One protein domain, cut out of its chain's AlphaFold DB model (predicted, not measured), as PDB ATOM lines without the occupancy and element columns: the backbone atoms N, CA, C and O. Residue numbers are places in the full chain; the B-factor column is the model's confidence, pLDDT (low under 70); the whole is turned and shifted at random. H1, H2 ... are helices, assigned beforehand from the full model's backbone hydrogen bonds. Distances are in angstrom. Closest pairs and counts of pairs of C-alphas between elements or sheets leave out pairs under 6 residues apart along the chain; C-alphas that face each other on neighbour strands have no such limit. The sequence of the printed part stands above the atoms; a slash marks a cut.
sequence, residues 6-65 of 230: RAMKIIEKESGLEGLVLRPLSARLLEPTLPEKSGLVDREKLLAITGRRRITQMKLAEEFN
ATOM      1  N   ARG A   6      51.046  34.129  -2.648       90.06
ATOM      2  CA  ARG A   6      51.608  34.426  -3.975       90.06
ATOM      3  C   ARG A   6      51.893  33.159  -4.791       90.06
ATOM      4  O   ARG A   6      51.497  33.109  -5.945       90.06
ATOM      5  N   ALA A   7      52.540  32.151  -4.203       90.25
ATOM      6  CA  ALA A   7      52.817  30.893  -4.895       90.25
ATOM      7  C   ALA A   7      51.524  30.145  -5.239       90.25
ATOM      8  O   ALA A   7      51.404  29.646  -6.348       90.25
ATOM      9  N   MET A   8      50.529  30.141  -4.343       90.56
ATOM     10  CA  MET A   8      49.223  29.529  -4.616       90.56
ATOM     11  C   MET A   8      48.526  30.164  -5.828       90.56
ATOM     12  O   MET A   8      48.079  29.430  -6.701       90.56
ATOM     13  N   LYS A   9      48.511  31.504  -5.925       90.12
ATOM     14  CA  LYS A   9      47.945  32.216  -7.086       90.12
ATOM     15  C   LYS A   9      48.705  31.929  -8.385       90.12
ATOM     16  O   LYS A   9      48.082  31.755  -9.423       90.12
ATOM     17  N   ILE A  10      50.039  31.867  -8.331       92.44
ATOM     18  CA  ILE A  10      50.863  31.527  -9.503       92.44
ATOM     19  C   ILE A  10      50.543  30.110  -9.983       92.44
ATOM     20  O   ILE A  10      50.251  29.932 -11.157       92.44
ATOM     21  N   ILE A  11      50.529  29.131  -9.072       90.19
ATOM     22  CA  ILE A  11      50.232  27.730  -9.398       90.19
ATOM     23  C   ILE A  11      48.849  27.610 -10.036       90.19
ATOM     24  O   ILE A  11      48.701  26.948 -11.054       90.19
ATOM     25  N   GLU A  12      47.840  28.260  -9.461       91.88
ATOM     26  CA  GLU A  12      46.478  28.262 -10.002       91.88
ATOM     27  C   GLU A  12      46.413  28.843 -11.415       91.88
ATOM     28  O   GLU A  12      45.800  28.243 -12.295       91.88
ATOM     29  N   LYS A  13      47.102  29.961 -11.654       93.56
ATOM     30  CA  LYS A  13      47.156  30.592 -12.972       93.56
ATOM     31  C   LYS A  13      47.893  29.730 -14.000       93.56
ATOM     32  O   LYS A  13      47.382  29.519 -15.093       93.56
ATOM     33  N   GLU A  14      49.078  29.228 -13.661       94.12
ATOM     34  CA  GLU A  14      49.911  28.432 -14.576       94.12
ATOM     35  C   GLU A  14      49.312  27.053 -14.870       94.12
ATOM     36  O   GLU A  14      49.498  26.527 -15.963       94.12
ATOM     37  N   SER A  15      48.556  26.484 -13.927       93.06
ATOM     38  CA  SER A  15      47.810  25.238 -14.145       93.06
ATOM     39  C   SER A  15      46.462  25.436 -14.843       93.06
ATOM     40  O   SER A  15      45.814  24.447 -15.176       93.06
ATOM     41  N   GLY A  16      46.017  26.682 -15.067       94.25
ATOM     42  CA  GLY A  16      44.699  26.977 -15.639       94.25
ATOM     43  C   GLY A  16      43.523  26.624 -14.717       94.25
ATOM     44  O   GLY A  16      42.405  26.441 -15.189       94.25
ATOM     45  N   LEU A  17      43.763  26.515 -13.407       94.75
ATOM     46  CA  LEU A  17      42.784  26.116 -12.387       94.75
ATOM     47  C   LEU A  17      42.410  27.277 -11.453       94.75
ATOM     48  O   LEU A  17      42.117  27.074 -10.271       94.75
ATOM     49  N   GLU A  18      42.451  28.506 -11.964       93.81
ATOM     50  CA  GLU A  18      42.191  29.709 -11.177       93.81
ATOM     51  C   GLU A  18      40.817  29.659 -10.499       93.81
ATOM     52  O   GLU A  18      39.783  29.462 -11.137       93.81
ATOM     53  N   GLY A  19      40.814  29.775  -9.167       91.81
ATOM     54  CA  GLY A  19      39.593  29.708  -8.365       91.81
ATOM     55  C   GLY A  19      38.953  28.319  -8.253       91.81
ATOM     56  O   GLY A  19      37.919  28.210  -7.600       91.81
ATOM     57  N   LEU A  20      39.531  27.262  -8.833       93.88
ATOM     58  CA  LEU A  20      39.014  25.885  -8.750       93.88
ATOM     59  C   LEU A  20      39.715  25.038  -7.677       93.88
ATOM     60  O   LEU A  20      39.155  24.047  -7.207       93.88
ATOM     61  N   VAL A  21      40.930  25.413  -7.268       93.00
ATOM     62  CA  VAL A  21      41.736  24.624  -6.324       93.00
ATOM     63  C   VAL A  21      41.261  24.823  -4.882       93.00
ATOM     64  O   VAL A  21      41.707  25.725  -4.165       93.00
ATOM     65  N   LEU A  22      40.393  23.923  -4.423       93.69
ATOM     66  CA  LEU A  22      39.966  23.863  -3.029       93.69
ATOM     67  C   LEU A  22      41.082  23.325  -2.124       93.69
ATOM     68  O   LEU A  22      41.730  22.322  -2.422       93.69
ATOM     69  N   ARG A  23      41.271  23.962  -0.963       93.19
ATOM     70  CA  ARG A  23      42.216  23.525   0.078       93.19
ATOM     71  C   ARG A  23      41.457  23.261   1.385       93.19
ATOM     72  O   ARG A  23      41.435  24.135   2.248       93.19
ATOM     73  N   PRO A  24      40.836  22.078   1.561       93.12
ATOM     74  CA  PRO A  24      39.814  21.836   2.591       93.12
ATOM     75  C   PRO A  24      40.252  22.144   4.028       93.12
ATOM     76  O   PRO A  24      39.476  22.662   4.828       93.12
ATOM     77  N   LEU A  25      41.517  21.864   4.353       93.25
ATOM     78  CA  LEU A  25      42.049  22.059   5.702       93.25
ATOM     79  C   LEU A  25      42.268  23.536   6.068       93.25
ATOM     80  O   LEU A  25      42.318  23.859   7.252       93.25
ATOM     81  N   SER A  26      42.406  24.424   5.083       92.94
ATOM     82  CA  SER A  26      42.683  25.854   5.275       92.94
ATOM     83  C   SER A  26      41.681  26.766   4.561       92.94
ATOM     84  O   SER A  26      41.901  27.975   4.490       92.94
ATOM     85  N   ALA A  27      40.581  26.215   4.043       94.19
ATOM     86  CA  ALA A  27      39.649  26.913   3.161       94.19
ATOM     87  C   ALA A  27      39.078  28.186   3.794       94.19
ATOM     88  O   ALA A  27      39.001  29.223   3.136       94.19
ATOM     89  N   ARG A  28      38.781  28.154   5.101       93.56
ATOM     90  CA  ARG A  28      38.248  29.314   5.833       93.56
ATOM     91  C   ARG A  28      39.237  30.486   5.949       93.56
ATOM     92  O   ARG A  28      38.821  31.593   6.264       93.56
ATOM     93  N   LEU A  29      40.526  30.265   5.675       92.31
ATOM     94  CA  LEU A  29      41.589  31.285   5.698       92.31
ATOM     95  C   LEU A  29      41.867  31.911   4.318       92.31
ATOM     96  O   LEU A  29      42.703  32.817   4.193       92.31
ATOM     97  N   LEU A  30      41.221  31.383   3.278       92.19
ATOM     98  CA  LEU A  30      41.412  31.742   1.877       92.19
ATOM     99  C   LEU A  30      40.113  32.297   1.284       92.19
ATOM    100  O   LEU A  30      39.030  32.132   1.852       92.19
ATOM    101  N   GLU A  31      40.231  32.966   0.140       92.75
ATOM    102  CA  GLU A  31      39.072  33.417  -0.632       92.75
ATOM    103  C   GLU A  31      38.239  32.203  -1.089       92.75
ATOM    104  O   GLU A  31      38.827  31.170  -1.422       92.75
ATOM    105  N   PRO A  32      36.896  32.291  -1.095       94.00
ATOM    106  CA  PRO A  32      36.049  31.191  -1.543       94.00
ATOM    107  C   PRO A  32      36.300  30.834  -3.009       94.00
ATOM    108  O   PRO A  32      36.280  31.703  -3.889       94.00
ATOM    109  N   THR A  33      36.486  29.544  -3.258       94.69
ATOM    110  CA  THR A  33      36.642  28.965  -4.595       94.69
ATOM    111  C   THR A  33      35.304  28.900  -5.339       94.69
ATOM    112  O   THR A  33      34.231  29.036  -4.746       94.69
ATOM    113  N   LEU A  34      35.340  28.707  -6.659       95.50
ATOM    114  CA  LEU A  34      34.141  28.551  -7.487       95.50
ATOM    115  C   LEU A  34      33.245  27.387  -7.017       95.50
ATOM    116  O   LEU A  34      32.044  27.626  -6.912       95.50
ATOM    117  N   PRO A  35      33.771  26.196  -6.644       95.25
ATOM    118  CA  PRO A  35      32.964  25.126  -6.052       95.25
ATOM    119  C   PRO A  35      32.256  25.513  -4.747       95.25
ATOM    120  O   PRO A  35      31.166  25.021  -4.472       95.25
ATOM    121  N   GLU A  36      32.852  26.392  -3.938       95.69
ATOM    122  CA  GLU A  36      32.214  26.886  -2.710       95.69
ATOM    123  C   GLU A  36      31.113  27.903  -3.034       95.69
ATOM    124  O   GLU A  36      30.038  27.870  -2.444       95.69
ATOM    125  N   LYS A  37      31.354  28.791  -4.008       95.00
ATOM    126  CA  LYS A  37      30.380  29.807  -4.444       95.00
ATOM    127  C   LYS A  37      29.172  29.204  -5.160       95.00
ATOM    128  O   LYS A  37      28.074  29.729  -5.027       95.00
ATOM    129  N   SER A  38      29.370  28.131  -5.923       95.12
ATOM    130  CA  SER A  38      28.293  27.433  -6.632       95.12
ATOM    131  C   SER A  38      27.482  26.492  -5.736       95.12
ATOM    132  O   SER A  38      26.506  25.913  -6.203       95.12
ATOM    133  N   GLY A  39      27.881  26.316  -4.470       93.38
ATOM    134  CA  GLY A  39      27.240  25.393  -3.534       93.38
ATOM    135  C   GLY A  39      27.602  23.919  -3.747       93.38
ATOM    136  O   GLY A  39      27.059  23.062  -3.056       93.38
ATOM    137  N   LEU A  40      28.533  23.604  -4.659       94.44
ATOM    138  CA  LEU A  40      29.039  22.239  -4.850       94.44
ATOM    139  C   LEU A  40      29.775  21.733  -3.600       94.44
ATOM    140  O   LEU A  40      29.769  20.538  -3.305       94.44
ATOM    141  N   VAL A  41      30.409  22.647  -2.865       95.50
ATOM    142  CA  VAL A  41      31.087  22.372  -1.601       95.50
ATOM    143  C   VAL A  41      30.537  23.282  -0.515       95.50
ATOM    144  O   VAL A  41      30.576  24.505  -0.624       95.50
ATOM    145  N   ASP A  42      30.086  22.670   0.574       95.56
ATOM    146  CA  ASP A  42      29.650  23.380   1.770       95.56
ATOM    147  C   ASP A  42      30.863  23.876   2.575       95.56
ATOM    148  O   ASP A  42      31.562  23.101   3.240       95.56
ATOM    149  N   ARG A  43      31.120  25.188   2.507       93.62
ATOM    150  CA  ARG A  43      32.251  25.846   3.181       93.62
ATOM    151  C   ARG A  43      32.192  25.719   4.705       93.62
ATOM    152  O   ARG A  43      33.245  25.687   5.350       93.62
ATOM    153  N   GLU A  44      31.000  25.590   5.285       93.62
ATOM    154  CA  GLU A  44      30.836  25.452   6.734       93.62
ATOM    155  C   GLU A  44      31.354  24.106   7.250       93.62
ATOM    156  O   GLU A  44      31.704  23.988   8.419       93.62
ATOM    157  N   LYS A  45      31.532  23.101   6.390       93.06
ATOM    158  CA  LYS A  45      32.150  21.819   6.775       93.06
ATOM    159  C   LYS A  45      33.680  21.828   6.695       93.06
ATOM    160  O   LYS A  45      34.323  20.858   7.088       93.06
ATOM    161  N   LEU A  46      34.278  22.903   6.177       94.38
ATOM    162  CA  LEU A  46      35.725  23.015   5.976       94.38
ATOM    163  C   LEU A  46      36.434  23.613   7.197       94.38
ATOM    164  O   LEU A  46      35.802  24.123   8.119       94.38
ATOM    165  N   LEU A  47      37.769  23.577   7.201       94.31
ATOM    166  CA  LEU A  47      38.578  23.947   8.364       94.31
ATOM    167  C   LEU A  47      39.393  25.235   8.160       94.31
ATOM    168  O   LEU A  47      39.493  25.797   7.068       94.31
ATOM    169  N   ALA A  48      39.978  25.704   9.265       94.12
ATOM    170  CA  ALA A  48      40.811  26.903   9.358       94.12
ATOM    171  C   ALA A  48      42.217  26.589   9.914       94.12
ATOM    172  O   ALA A  48      42.748  27.324  10.747       94.12
ATOM    173  N   ILE A  49      42.819  25.464   9.511       92.88
ATOM    174  CA  ILE A  49      44.140  25.045  10.001       92.88
ATOM    175  C   ILE A  49      45.225  25.962   9.426       92.88
ATOM    176  O   ILE A  49      45.304  26.186   8.218       92.88
ATOM    177  N   THR A  50      46.102  26.455  10.302       89.44
ATOM    178  CA  THR A  50      47.253  27.297   9.955       89.44
ATOM    179  C   THR A  50      48.516  26.864  10.700       89.44
ATOM    180  O   THR A  50      48.464  26.211  11.745       89.44
ATOM    181  N   GLY A  51      49.675  27.253  10.169       86.94
ATOM    182  CA  GLY A  51      50.983  26.948  10.736       86.94
ATOM    183  C   GLY A  51      51.501  25.552  10.384       86.94
ATOM    184  O   GLY A  51      51.016  24.881   9.478       86.94
ATOM    185  N   ARG A  52      52.559  25.135  11.089       82.44
ATOM    186  CA  ARG A  52      53.263  23.857  10.858       82.44
ATOM    187  C   ARG A  52      52.891  22.758  11.859       82.44
ATOM    188  O   ARG A  52      53.361  21.632  11.732       82.44
ATOM    189  N   ARG A  53      52.078  23.086  12.871       84.88
ATOM    190  CA  ARG A  53      51.646  22.132  13.900       84.88
ATOM    191  C   ARG A  53      50.615  21.174  13.304       84.88
ATOM    192  O   ARG A  53      49.709  21.608  12.604       84.88
ATOM    193  N   ARG A  54      50.738  19.885  13.626       83.12
ATOM    194  CA  ARG A  54      49.871  18.818  13.096       83.12
ATOM    195  C   ARG A  54      48.860  18.271  14.099       83.12
ATOM    196  O   ARG A  54      48.167  17.314  13.790       83.12
ATOM    197  N   ILE A  55      48.748  18.887  15.276       88.81
ATOM    198  CA  ILE A  55      47.879  18.414  16.366       88.81
ATOM    199  C   ILE A  55      46.439  18.224  15.869       88.81
ATOM    200  O   ILE A  55      45.858  17.166  16.066       88.81
ATOM    201  N   THR A  56      45.883  19.209  15.160       89.94
ATOM    202  CA  THR A  56      44.525  19.117  14.601       89.94
ATOM    203  C   THR A  56      44.404  18.025  13.538       89.94
ATOM    204  O   THR A  56      43.404  17.326  13.499       89.94
ATOM    205  N   GLN A  57      45.427  17.842  12.699       89.81
ATOM    206  CA  GLN A  57      45.429  16.816  11.650       89.81
ATOM    207  C   GLN A  57      45.474  15.402  12.241       89.81
ATOM    208  O   GLN A  57      44.782  14.525  11.746       89.81
ATOM    209  N   MET A  58      46.249  15.196  13.311       89.75
ATOM    210  CA  MET A  58      46.313  13.915  14.022       89.75
ATOM    211  C   MET A  58      44.995  13.596  14.730       89.75
ATOM    212  O   MET A  58      44.508  12.482  14.606       89.75
ATOM    213  N   LYS A  59      44.365  14.585  15.377       91.69
ATOM    214  CA  LYS A  59      43.029  14.411  15.973       91.69
ATOM    215  C   LYS A  59      41.976  14.018  14.937       91.69
ATOM    216  O   LYS A  59      41.187  13.121  15.186       91.69
ATOM    217  N   LEU A  60      41.994  14.654  13.762       91.56
ATOM    218  CA  LEU A  60      41.103  14.278  12.658       91.56
ATOM    219  C   LEU A  60      41.397  12.861  12.160       91.56
ATOM    220  O   LEU A  60      40.472  12.123  11.852       91.56
ATOM    221  N   ALA A  61      42.670  12.469  12.081       91.56
ATOM    222  CA  ALA A  61      43.032  11.107  11.704       91.56
ATOM    223  C   ALA A  61      42.486  10.080  12.710       91.56
ATOM    224  O   ALA A  61      41.933   9.069  12.290       91.56
ATOM    225  N   GLU A  62      42.566  10.357  14.014       91.56
ATOM    226  CA  GLU A  62      41.955   9.525  15.060       91.56
ATOM    227  C   GLU A  62      40.426   9.453  14.911       91.56
ATOM    228  O   GLU A  62      39.865   8.359  14.905       91.56
ATOM    229  N   GLU A  63      39.763  10.596  14.718       93.81
ATOM    230  CA  GLU A  63      38.306  10.696  14.541       93.81
ATOM    231  C   GLU A  63      37.812   9.927  13.305       93.81
ATOM    232  O   GLU A  63      36.818   9.206  13.368       93.81
ATOM    233  N   PHE A  64      38.541  10.017  12.190       92.44
ATOM    234  CA  PHE A  64      38.239   9.288  10.955       92.44
ATOM    235  C   PHE A  64      38.796   7.858  10.930       92.44
ATOM    236  O   PHE A  64      38.687   7.184   9.904       92.44
ATOM    237  N   ASN A  65      39.395   7.380  12.027       93.50
ATOM    238  CA  ASN A  65      40.018   6.055  12.124       93.50
ATOM    239  C   ASN A  65      41.082   5.799  11.024       93.50
ATOM    240  O   ASN A  65      41.249   4.681  10.530       93.50
TER     241      ASN A  65
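Overview. This is residues 6 to 65 of the 230 residues of an uncharacterized protein of Thermoplasmata archaeon (UniProt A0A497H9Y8). The printed part has little regular structure: winding loops make its middle, H1 and H3 lie toward opposite ends of its longest axis, and the one-turn helix H2 sits off to one side. Residues 58 to 65, of which 58 to 63 belong to H3, stick out. The 60 printed residues hold three named helices, H1, H2, H3 in that order, and no named strand; the class is all helix, with 22 residues in named elements. The whole is loose, radius of gyration of the C-alphas 13.1 A, spanning 35 by 26 by 18 A.

Arrangement. Begin at H1, residues 6 to 14; it is apart from H2, residues 34 to 37, and from H3, residues 55 to 63. H2 and H3 are apart too. In H1 and H3 every O i to N i+4 pair is within hydrogen-bond range; H2 is too short for such a pair, but its one O i to N i+3 pair is within range.

Along the chain. Find C-alpha 6 at (51.608, 34.426, -3.975); from there H1 runs 12.3 A to C-alpha 14. H2 covers 5.0 A. H3 runs 12.4 A, ending at C-alpha 63, (38.306, 10.696, 14.541).

Size, cuts and confidence. The C-alphas of Glu 14 and Asn 65, the two farthest apart, are 36.2 A apart. Both links are long, 19 and 17 residues. The printed part has no cut, and no printed residue is under 70 in pLDDT.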